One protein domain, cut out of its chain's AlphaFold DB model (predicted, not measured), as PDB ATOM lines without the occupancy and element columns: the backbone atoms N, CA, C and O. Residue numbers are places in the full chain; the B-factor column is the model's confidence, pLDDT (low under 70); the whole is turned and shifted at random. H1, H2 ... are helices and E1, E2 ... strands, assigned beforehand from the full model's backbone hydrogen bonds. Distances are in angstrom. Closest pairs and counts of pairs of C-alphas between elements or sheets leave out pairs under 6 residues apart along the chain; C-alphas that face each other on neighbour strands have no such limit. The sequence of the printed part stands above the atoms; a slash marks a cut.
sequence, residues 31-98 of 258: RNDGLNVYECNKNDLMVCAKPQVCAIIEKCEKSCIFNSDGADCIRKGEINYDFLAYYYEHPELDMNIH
ATOM      1  N   ARG A  31     211.040 147.600 124.408       94.56
ATOM      2  CA  ARG A  31     211.926 147.383 125.568       94.56
ATOM      3  C   ARG A  31     212.442 145.953 125.659       94.56
ATOM      4  O   ARG A  31     211.680 145.003 125.503       94.56
ATOM      5  N   ASN A  32     213.712 145.815 126.017       93.38
ATOM      6  CA  ASN A  32     214.338 144.538 126.342       93.38
ATOM      7  C   ASN A  32     213.693 143.939 127.606       93.38
ATOM      8  O   ASN A  32     213.637 144.589 128.648       93.38
ATOM      9  N   ASP A  33     213.222 142.690 127.529       92.69
ATOM     10  CA  ASP A  33     212.474 142.012 128.610       92.69
ATOM     11  C   ASP A  33     213.193 140.757 129.156       92.69
ATOM     12  O   ASP A  33     212.651 139.994 129.956       92.69
ATOM     13  N   GLY A  34     214.433 140.522 128.714       89.62
ATOM     14  CA  GLY A  34     215.253 139.363 129.081       89.62
ATOM     15  C   GLY A  34     214.976 138.094 128.264       89.62
ATOM     16  O   GLY A  34     215.862 137.234 128.176       89.62
ATOM     17  N   LEU A  35     213.805 137.990 127.628       91.62
ATOM     18  CA  LEU A  35     213.459 136.941 126.661       91.62
ATOM     19  C   LEU A  35     213.788 137.388 125.232       91.62
ATOM     20  O   LEU A  35     214.361 136.623 124.452       91.62
ATOM     21  N   ASN A  36     213.453 138.639 124.942       93.56
ATOM     22  CA  ASN A  36     213.634 139.338 123.690       93.56
ATOM     23  C   ASN A  36     214.647 140.466 123.890       93.56
ATOM     24  O   ASN A  36     214.548 141.257 124.833       93.56
ATOM     25  N   VAL A  37     215.614 140.531 122.982       95.44
ATOM     26  CA  VAL A  37     216.523 141.669 122.846       95.44
ATOM     27  C   VAL A  37     216.181 142.367 121.539       95.44
ATOM     28  O   VAL A  37     216.120 141.717 120.497       95.44
ATOM     29  N   TYR A  38     215.911 143.663 121.602       96.00
ATOM     30  CA  TYR A  38     215.625 144.492 120.445       96.00
ATOM     31  C   TYR A  38     216.897 145.226 120.041       96.00
ATOM     32  O   TYR A  38     217.522 145.905 120.852       96.00
ATOM     33  N   GLU A  39     217.292 145.059 118.785       95.75
ATOM     34  CA  GLU A  39     218.535 145.605 118.246       95.75
ATOM     35  C   GLU A  39     218.277 146.221 116.872       95.75
ATOM     36  O   GLU A  39     217.348 145.835 116.159       95.75
ATOM     37  N   CYS A  40     219.125 147.165 116.478       96.50
ATOM     38  CA  CYS A  40     219.077 147.758 115.150       96.50
ATOM     39  C   CYS A  40     220.148 147.156 114.244       96.50
ATOM     40  O   CYS A  40     221.337 147.171 114.567       96.50
ATOM     41  N   ASN A  41     219.747 146.717 113.054       95.81
ATOM     42  CA  ASN A  41     220.659 146.394 111.965       95.81
ATOM     43  C   ASN A  41     220.429 147.380 110.818       95.81
ATOM     44  O   ASN A  41     219.521 147.218 110.002       95.81
ATOM     45  N   LYS A  42     221.260 148.425 110.762       94.88
ATOM     46  CA  LYS A  42     221.046 149.593 109.895       94.88
ATOM     47  C   LYS A  42     219.698 150.256 110.213       94.88
ATOM     48  O   LYS A  42     219.522 150.756 111.316       94.88
ATOM     49  N   ASN A  43     218.756 150.220 109.272       95.44
ATOM     50  CA  ASN A  43     217.403 150.750 109.433       95.44
ATOM     51  C   ASN A  43     216.380 149.663 109.779       95.44
ATOM     52  O   ASN A  43     215.201 149.969 109.908       95.44
ATOM     53  N   ASP A  44     216.798 148.406 109.914       96.44
ATOM     54  CA  ASP A  44     215.902 147.322 110.291       96.44
ATOM     55  C   ASP A  44     215.927 147.162 111.817       96.44
ATOM     56  O   ASP A  44     216.974 146.893 112.412       96.44
ATOM     57  N   LEU A  45     214.765 147.310 112.446       96.25
ATOM     58  CA  LEU A  45     214.544 146.975 113.843       96.25
ATOM     59  C   LEU A  45     214.319 145.465 113.949       96.25
ATOM     60  O   LEU A  45     213.420 144.898 113.315       96.25
ATOM     61  N   MET A  46     215.142 144.802 114.752       97.06
ATOM     62  CA  MET A  46     215.153 143.354 114.912       97.06
ATOM     63  C   MET A  46     214.781 142.956 116.337       97.06
ATOM     64  O   MET A  46     215.135 143.637 117.293       97.06
ATOM     65  N   VAL A  47     214.109 141.814 116.478       96.69
ATOM     66  CA  VAL A  47     213.921 141.126 117.759       96.69
ATOM     67  C   VAL A  47     214.716 139.830 117.755       96.69
ATOM     68  O   VAL A  47     214.564 139.004 116.855       96.69
ATOM     69  N   CYS A  48     215.556 139.644 118.761       95.69
ATOM     70  CA  CYS A  48     216.404 138.482 118.949       95.69
ATOM     71  C   CYS A  48     215.919 137.683 120.160       95.69
ATOM     72  O   CYS A  48     215.992 138.151 121.297       95.69
ATOM     73  N   ALA A  49     215.446 136.460 119.920       93.00
ATOM     74  CA  ALA A  49     215.121 135.509 120.980       93.00
ATOM     75  C   ALA A  49     216.326 134.599 121.253       93.00
ATOM     76  O   ALA A  49     217.025 134.179 120.326       93.00
ATOM     77  N   LYS A  50     216.579 134.247 122.518       84.12
ATOM     78  CA  LYS A  50     217.612 133.250 122.851       84.12
ATOM     79  C   LYS A  50     217.157 131.842 122.407       84.12
ATOM     80  O   LYS A  50     216.052 131.452 122.777       84.12
ATOM     81  N   PRO A  51     217.982 131.053 121.680       68.88
ATOM     82  CA  PRO A  51     219.374 131.302 121.303       68.88
ATOM     83  C   PRO A  51     219.507 131.927 119.894       68.88
ATOM     84  O   PRO A  51     219.488 131.224 118.891       68.88
ATOM     85  N   GLN A  52     219.685 133.252 119.837       79.19
ATOM     86  CA  GLN A  52     220.152 134.055 118.690       79.19
ATOM     87  C   GLN A  52     219.390 133.944 117.358       79.19
ATOM     88  O   GLN A  52     219.948 134.238 116.301       79.19
ATOM     89  N   VAL A  53     218.101 133.604 117.374       91.44
ATOM     90  CA  VAL A  53     217.279 133.804 116.174       91.44
ATOM     91  C   VAL A  53     216.755 135.233 116.200       91.44
ATOM     92  O   VAL A  53     215.913 135.571 117.032       91.44
ATOM     93  N   CYS A  54     217.279 136.063 115.297       95.62
ATOM     94  CA  CYS A  54     216.833 137.437 115.115       95.62
ATOM     95  C   CYS A  54     215.890 137.542 113.914       95.62
ATOM     96  O   CYS A  54     216.199 137.050 112.827       95.62
ATOM     97  N   ALA A  55     214.752 138.201 114.100       95.12
ATOM     98  CA  ALA A  55     213.784 138.484 113.048       95.12
ATOM     99  C   ALA A  55     213.586 139.994 112.916       95.12
ATOM    100  O   ALA A  55     213.502 140.696 113.921       95.12
ATOM    101  N   ILE A  56     213.490 140.487 111.681       95.69
ATOM    102  CA  ILE A  56     213.123 141.882 111.416       95.69
ATOM    103  C   ILE A  56     211.649 142.046 111.787       95.69
ATOM    104  O   ILE A  56     210.802 141.327 111.253       95.69
ATOM    105  N   ILE A  57     211.359 142.972 112.697       96.00
ATOM    106  CA  ILE A  57     209.988 143.302 113.107       96.00
ATOM    107  C   ILE A  57     209.481 144.566 112.425       96.00
ATOM    108  O   ILE A  57     208.299 144.649 112.104       96.00
ATOM    109  N   GLU A  58     210.371 145.515 112.141       95.69
ATOM    110  CA  GLU A  58     210.020 146.783 111.513       95.69
ATOM    111  C   GLU A  58     211.196 147.303 110.678       95.69
ATOM    112  O   GLU A  58     212.360 147.052 110.991       95.69
ATOM    113  N   LYS A  59     210.894 148.021 109.594       96.38
ATOM    114  CA  LYS A  59     211.886 148.788 108.834       96.38
ATOM    115  C   LYS A  59     211.657 150.265 109.104       96.38
ATOM    116  O   LYS A  59     210.628 150.801 108.697       96.38
ATOM    117  N   CYS A  60     212.602 150.908 109.771       94.50
ATOM    118  CA  CYS A  60     212.507 152.312 110.121       94.50
ATOM    119  C   CYS A  60     212.604 153.185 108.864       94.50
ATOM    120  O   CYS A  60     213.489 152.997 108.028       94.50
ATOM    121  N   GLU A  61     211.701 154.163 108.746       92.75
ATOM    122  CA  GLU A  61     211.645 155.064 107.588       92.75
ATOM    123  C   GLU A  61     212.927 155.897 107.453       92.75
ATOM    124  O   GLU A  61     213.405 156.109 106.340       92.75
ATOM    125  N   LYS A  62     213.488 156.343 108.588       90.94
ATOM    126  CA  LYS A  62     214.705 157.158 108.629       90.94
ATOM    127  C   LYS A  62     215.891 156.412 109.231       90.94
ATOM    128  O   LYS A  62     216.875 156.160 108.545       90.94
ATOM    129  N   SER A  63     215.798 156.066 110.512       93.94
ATOM    130  CA  SER A  63     216.882 155.412 111.250       93.94
ATOM    131  C   SER A  63     216.338 154.614 112.427       93.94
ATOM    132  O   SER A  63     215.304 154.967 112.996       93.94
ATOM    133  N   CYS A  64     217.064 153.567 112.801       95.00
ATOM    134  CA  CYS A  64     216.810 152.781 114.000       95.00
ATOM    135  C   CYS A  64     217.779 153.222 115.107       95.00
ATOM    136  O   CYS A  64     218.973 153.395 114.848       95.00
ATOM    137  N   ILE A  65     217.271 153.423 116.322       93.94
ATOM    138  CA  ILE A  65     218.066 153.731 117.518       93.94
ATOM    139  C   ILE A  65     217.912 152.609 118.540       93.94
ATOM    140  O   ILE A  65     216.824 152.065 118.690       93.94
ATOM    141  N   PHE A  66     218.984 152.257 119.245       94.12
ATOM    142  CA  PHE A  66     218.937 151.246 120.300       94.12
ATOM    143  C   PHE A  66     219.967 151.515 121.391       94.12
ATOM    144  O   PHE A  66     221.006 152.126 121.141       94.12
ATOM    145  N   ASN A  67     219.670 151.033 122.595       91.31
ATOM    146  CA  ASN A  67     220.550 151.051 123.756       91.31
ATOM    147  C   ASN A  67     220.359 149.764 124.591       91.31
ATOM    148  O   ASN A  67     219.775 148.781 124.130       91.31
ATOM    149  N   SER A  68     220.850 149.754 125.833       92.00
ATOM    150  CA  SER A  68     220.663 148.629 126.761       92.00
ATOM    151  C   SER A  68     219.201 148.346 127.121       92.00
ATOM    152  O   SER A  68     218.866 147.209 127.459       92.00
ATOM    153  N   ASP A  69     218.330 149.350 127.047       92.75
ATOM    154  CA  ASP A  69     216.941 149.272 127.499       92.75
ATOM    155  C   ASP A  69     215.989 148.843 126.384       92.75
ATOM    156  O   ASP A  69     214.923 148.293 126.669       92.75
ATOM    157  N   GLY A  70     216.350 149.070 125.120       94.75
ATOM    158  CA  GLY A  70     215.484 148.758 123.995       94.75
ATOM    159  C   GLY A  70     215.928 149.360 122.670       94.75
ATOM    160  O   GLY A  70     217.074 149.772 122.498       94.75
ATOM    161  N   ALA A  71     214.987 149.413 121.731       95.81
ATOM    162  CA  ALA A  71     215.176 150.007 120.420       95.81
ATOM    163  C   ALA A  71     213.900 150.702 119.917       95.81
ATOM    164  O   ALA A  71     212.794 150.428 120.389       95.81
ATOM    165  N   ASP A  72     214.054 151.640 118.982       95.31
ATOM    166  CA  ASP A  72     212.948 152.388 118.386       95.31
ATOM    167  C   ASP A  72     213.252 152.864 116.956       95.31
ATOM    168  O   ASP A  72     214.412 153.004 116.554       95.31
ATOM    169  N   CYS A  73     212.196 153.145 116.193       94.69
ATOM    170  CA  CYS A  73     212.274 153.699 114.848       94.69
ATOM    171  C   CYS A  73     211.995 155.203 114.844       94.69
ATOM    172  O   CYS A  73     210.925 155.658 115.238       94.69
ATOM    173  N   ILE A  74     212.914 155.982 114.271       90.69
ATOM    174  CA  ILE A  74     212.695 157.412 114.036       90.69
ATOM    175  C   ILE A  74     211.837 157.585 112.780       90.69
ATOM    176  O   ILE A  74     212.254 157.225 111.671       90.69
ATOM    177  N   ARG A  75     210.644 158.162 112.947       87.88
ATOM    178  CA  ARG A  75     209.724 158.478 111.847       87.88
ATOM    179  C   ARG A  75     210.006 159.852 111.255       87.88
ATOM    180  O   ARG A  75     210.560 160.754 111.890       87.88
ATOM    181  N   LYS A  76     209.611 160.041 109.998       82.81
ATOM    182  CA  LYS A  76     209.795 161.316 109.309       82.81
ATOM    183  C   LYS A  76     208.952 162.418 109.955       82.81
ATOM    184  O   LYS A  76     207.729 162.354 109.964       82.81
ATOM    185  N   GLY A  77     209.620 163.463 110.443       81.00
ATOM    186  CA  GLY A  77     208.983 164.596 111.128       81.00
ATOM    187  C   GLY A  77     209.083 164.540 112.654       81.00
ATOM    188  O   GLY A  77     208.918 165.573 113.291       81.00
ATOM    189  N   GLU A  78     209.460 163.394 113.224       76.12
ATOM    190  CA  GLU A  78     209.784 163.226 114.645       76.12
ATOM    191  C   GLU A  78     211.304 163.288 114.833       76.12
ATOM    192  O   GLU A  78     211.954 162.331 115.241       76.12
ATOM    193  N   ILE A  79     211.923 164.419 114.481       66.25
ATOM    194  CA  ILE A  79     213.274 164.680 114.989       66.25
ATOM    195  C   ILE A  79     213.071 165.303 116.360       66.25
ATOM    196  O   ILE A  79     212.817 166.502 116.468       66.25
ATOM    197  N   ASN A  80     213.142 164.478 117.401       67.12
ATOM    198  CA  ASN A  80     213.219 165.000 118.750       67.12
ATOM    199  C   ASN A  80     214.622 165.606 118.932       67.12
ATOM    200  O   ASN A  80     215.606 164.893 119.136       67.12
ATOM    201  N   TYR A  81     214.731 166.924 118.756       72.44
ATOM    202  CA  TYR A  81     215.994 167.646 118.910       72.44
ATOM    203  C   TYR A  81     216.552 167.528 120.330       72.44
ATOM    204  O   TYR A  81     217.771 167.554 120.480       72.44
ATOM    205  N   ASP A  82     215.698 167.308 121.333       68.06
ATOM    206  CA  ASP A  82     216.131 167.086 122.712       68.06
ATOM    207  C   ASP A  82     216.852 165.738 122.850       68.06
ATOM    208  O   ASP A  82     217.837 165.643 123.575       68.06
ATOM    209  N   PHE A  83     216.460 164.719 122.075       70.31
ATOM    210  CA  PHE A  83     217.169 163.434 122.026       70.31
ATOM    211  C   PHE A  83     218.570 163.572 121.411       70.31
ATOM    212  O   PHE A  83     219.545 163.040 121.941       70.31
ATOM    213  N   LEU A  84     218.694 164.323 120.308       71.75
ATOM    214  CA  LEU A  84     220.000 164.605 119.702       71.75
ATOM    215  C   LEU A  84     220.875 165.464 120.627       71.75
ATOM    216  O   LEU A  84     222.070 165.205 120.731       71.75
ATOM    217  N   ALA A  85     220.299 166.459 121.306       70.56
ATOM    218  CA  ALA A  85     221.020 167.316 122.244       70.56
ATOM    219  C   ALA A  85     221.521 166.530 123.465       70.56
ATOM    220  O   ALA A  85     222.704 166.603 123.782       70.56
ATOM    221  N   TYR A  86     220.663 165.702 124.070       71.12
ATOM    222  CA  TYR A  86     221.027 164.815 125.176       71.12
ATOM    223  C   TYR A  86     222.176 163.869 124.794       71.12
ATOM    224  O   TYR A  86     223.107 163.669 125.568       71.12
ATOM    225  N   TYR A  87     222.165 163.347 123.564       71.75
ATOM    226  CA  TYR A  87     223.249 162.509 123.052       71.75
ATOM    227  C   TYR A  87     224.588 163.256 122.946       71.75
ATOM    228  O   TYR A  87     225.627 162.722 123.329       71.75
ATOM    229  N   TYR A  88     224.584 164.498 122.450       72.56
ATOM    230  CA  TYR A  88     225.809 165.304 122.386       72.56
ATOM    231  C   TYR A  88     226.353 165.673 123.773       72.56
ATOM    232  O   TYR A  88     227.556 165.906 123.904       72.56
ATOM    233  N   GLU A  89     225.491 165.718 124.790       74.81
ATOM    234  CA  GLU A  89     225.863 166.036 126.171       74.81
ATOM    235  C   GLU A  89     226.311 164.811 126.991       74.81
ATOM    236  O   GLU A  89     227.035 164.993 127.970       74.81
ATOM    237  N   HIS A  90     225.972 163.584 126.566       71.88
ATOM    238  CA  HIS A  90     226.270 162.328 127.279       71.88
ATOM    239  C   HIS A  90     226.997 161.275 126.415       71.88
ATOM    240  O   HIS A  90     226.452 160.196 126.152       71.88
ATOM    241  N   PRO A  91     228.243 161.539 125.970       67.75
ATOM    242  CA  PRO A  91     229.018 160.616 125.133       67.75
ATOM    243  C   PRO A  91     229.387 159.288 125.822       67.75
ATOM    244  O   PRO A  91     229.884 158.379 125.164       67.75
ATOM    245  N   GLU A  92     229.186 159.168 127.135       64.94
ATOM    246  CA  GLU A  92     229.373 157.942 127.916       64.94
ATOM    247  C   GLU A  92     228.276 156.886 127.712       64.94
ATOM    248  O   GLU A  92     228.453 155.736 128.116       64.94
ATOM    249  N   LEU A  93     227.141 157.254 127.113       65.94
ATOM    250  CA  LEU A  93     226.083 156.307 126.786       65.94
ATOM    251  C   LEU A  93     226.475 155.556 125.506       65.94
ATOM    252  O   LEU A  93     226.505 156.150 124.430       65.94
ATOM    253  N   ASP A  94     226.758 154.252 125.622       56.19
ATOM    254  CA  ASP A  94     227.061 153.326 124.512       56.19
ATOM    255  C   ASP A  94     225.830 153.125 123.591       56.19
ATOM    256  O   ASP A  94     225.241 152.046 123.498       56.19
ATOM    257  N   MET A  95     225.395 154.189 122.913       58.47
ATOM    258  CA  MET A  95     224.341 154.172 121.903       58.47
ATOM    259  C   MET A  95     224.956 154.125 120.508       58.47
ATOM    260  O   MET A  95     225.673 155.030 120.087       58.47
ATOM    261  N   ASN A  96     224.621 153.081 119.754       62.06
ATOM    262  CA  ASN A  96     225.021 152.953 118.359       62.06
ATOM    263  C   ASN A  96     223.912 153.503 117.459       62.06
ATOM    264  O   ASN A  96     222.935 152.816 117.161       62.06
ATOM    265  N   ILE A  97     224.076 154.741 116.997       66.75
ATOM    266  CA  ILE A  97     223.187 155.333 115.993       66.75
ATOM    267  C   ILE A  97     223.779 155.064 114.610       66.75
ATOM    268  O   ILE A  97     224.851 155.567 114.268       66.75
ATOM    269  N   HIS A  98     223.076 154.285 113.789       58.88
ATOM    270  CA  HIS A  98     223.449 154.109 112.389       58.88
ATOM    271  C   HIS A  98     222.700 155.134 111.532       58.88
ATOM    272  O   HIS A  98     221.529 154.952 111.211       58.88
TER     273      HIS A  98
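What this domain is: This is residues 31 to 98 of the 258 residues of an uncharacterized protein of Pyrenophora tritici-repentis (strain Pt-1C-BFP) (UniProt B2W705). A strongly twisted meander, E1 E2 E3, each strand the antiparallel neighbour of the one before, makes a small sandwich, two sheets face to face, with the antiparallel hairpin E4 E5. Beyond the hairpin lies H1, and residues 80 to 86, of which 81 to 86 belong to H1, stick out. The printed part has 68 residues with five named strands, then one named helix; the class is mixed. It is compact, with a radius of gyration of the C-alphas of 12.5 A, and spans 36 by 26 by 17 A.

How they stand to each other: Start at E2, residues 44 to 49, the inner strand. Beside E1, residues 36 to 41, N 39 and O 46 are 3.0 A apart; beside E3, residues 53 to 59, N 55 and O 47 are 2.9 A apart, both within hydrogen-bond range. In the hairpin of E4, residues 63 to 66, and E5, residues 70 to 74, find N 65 and O 72 within that range at 2.9 A. The closest C-alphas of E1 and E5, Tyr 38 and Ala 71, are 5.5 A apart. H1, residues 81 to 89, is apart from E1, E2, E3 and E4; every O i to N i+4 pair in it is within range.

Where its parts are: Find C-alpha 36 at (213.634, 139.338, 123.690), where E1 begins its 15.4 A; E2 runs 16.0 A, E3 17.5 A, E4 10.2 A and E5 13.5 A. H1 runs 12.4 A to C-alpha 89 at (225.863, 166.036, 126.171).

The domain as a whole: The two C-alphas farthest apart, those of Pro 51 and Tyr 81, are 36.6 A apart. The printed part has no cut and no long link. Look for pLDDT under 70 at residues 51, 79 to 80, 82 and 91 to 98.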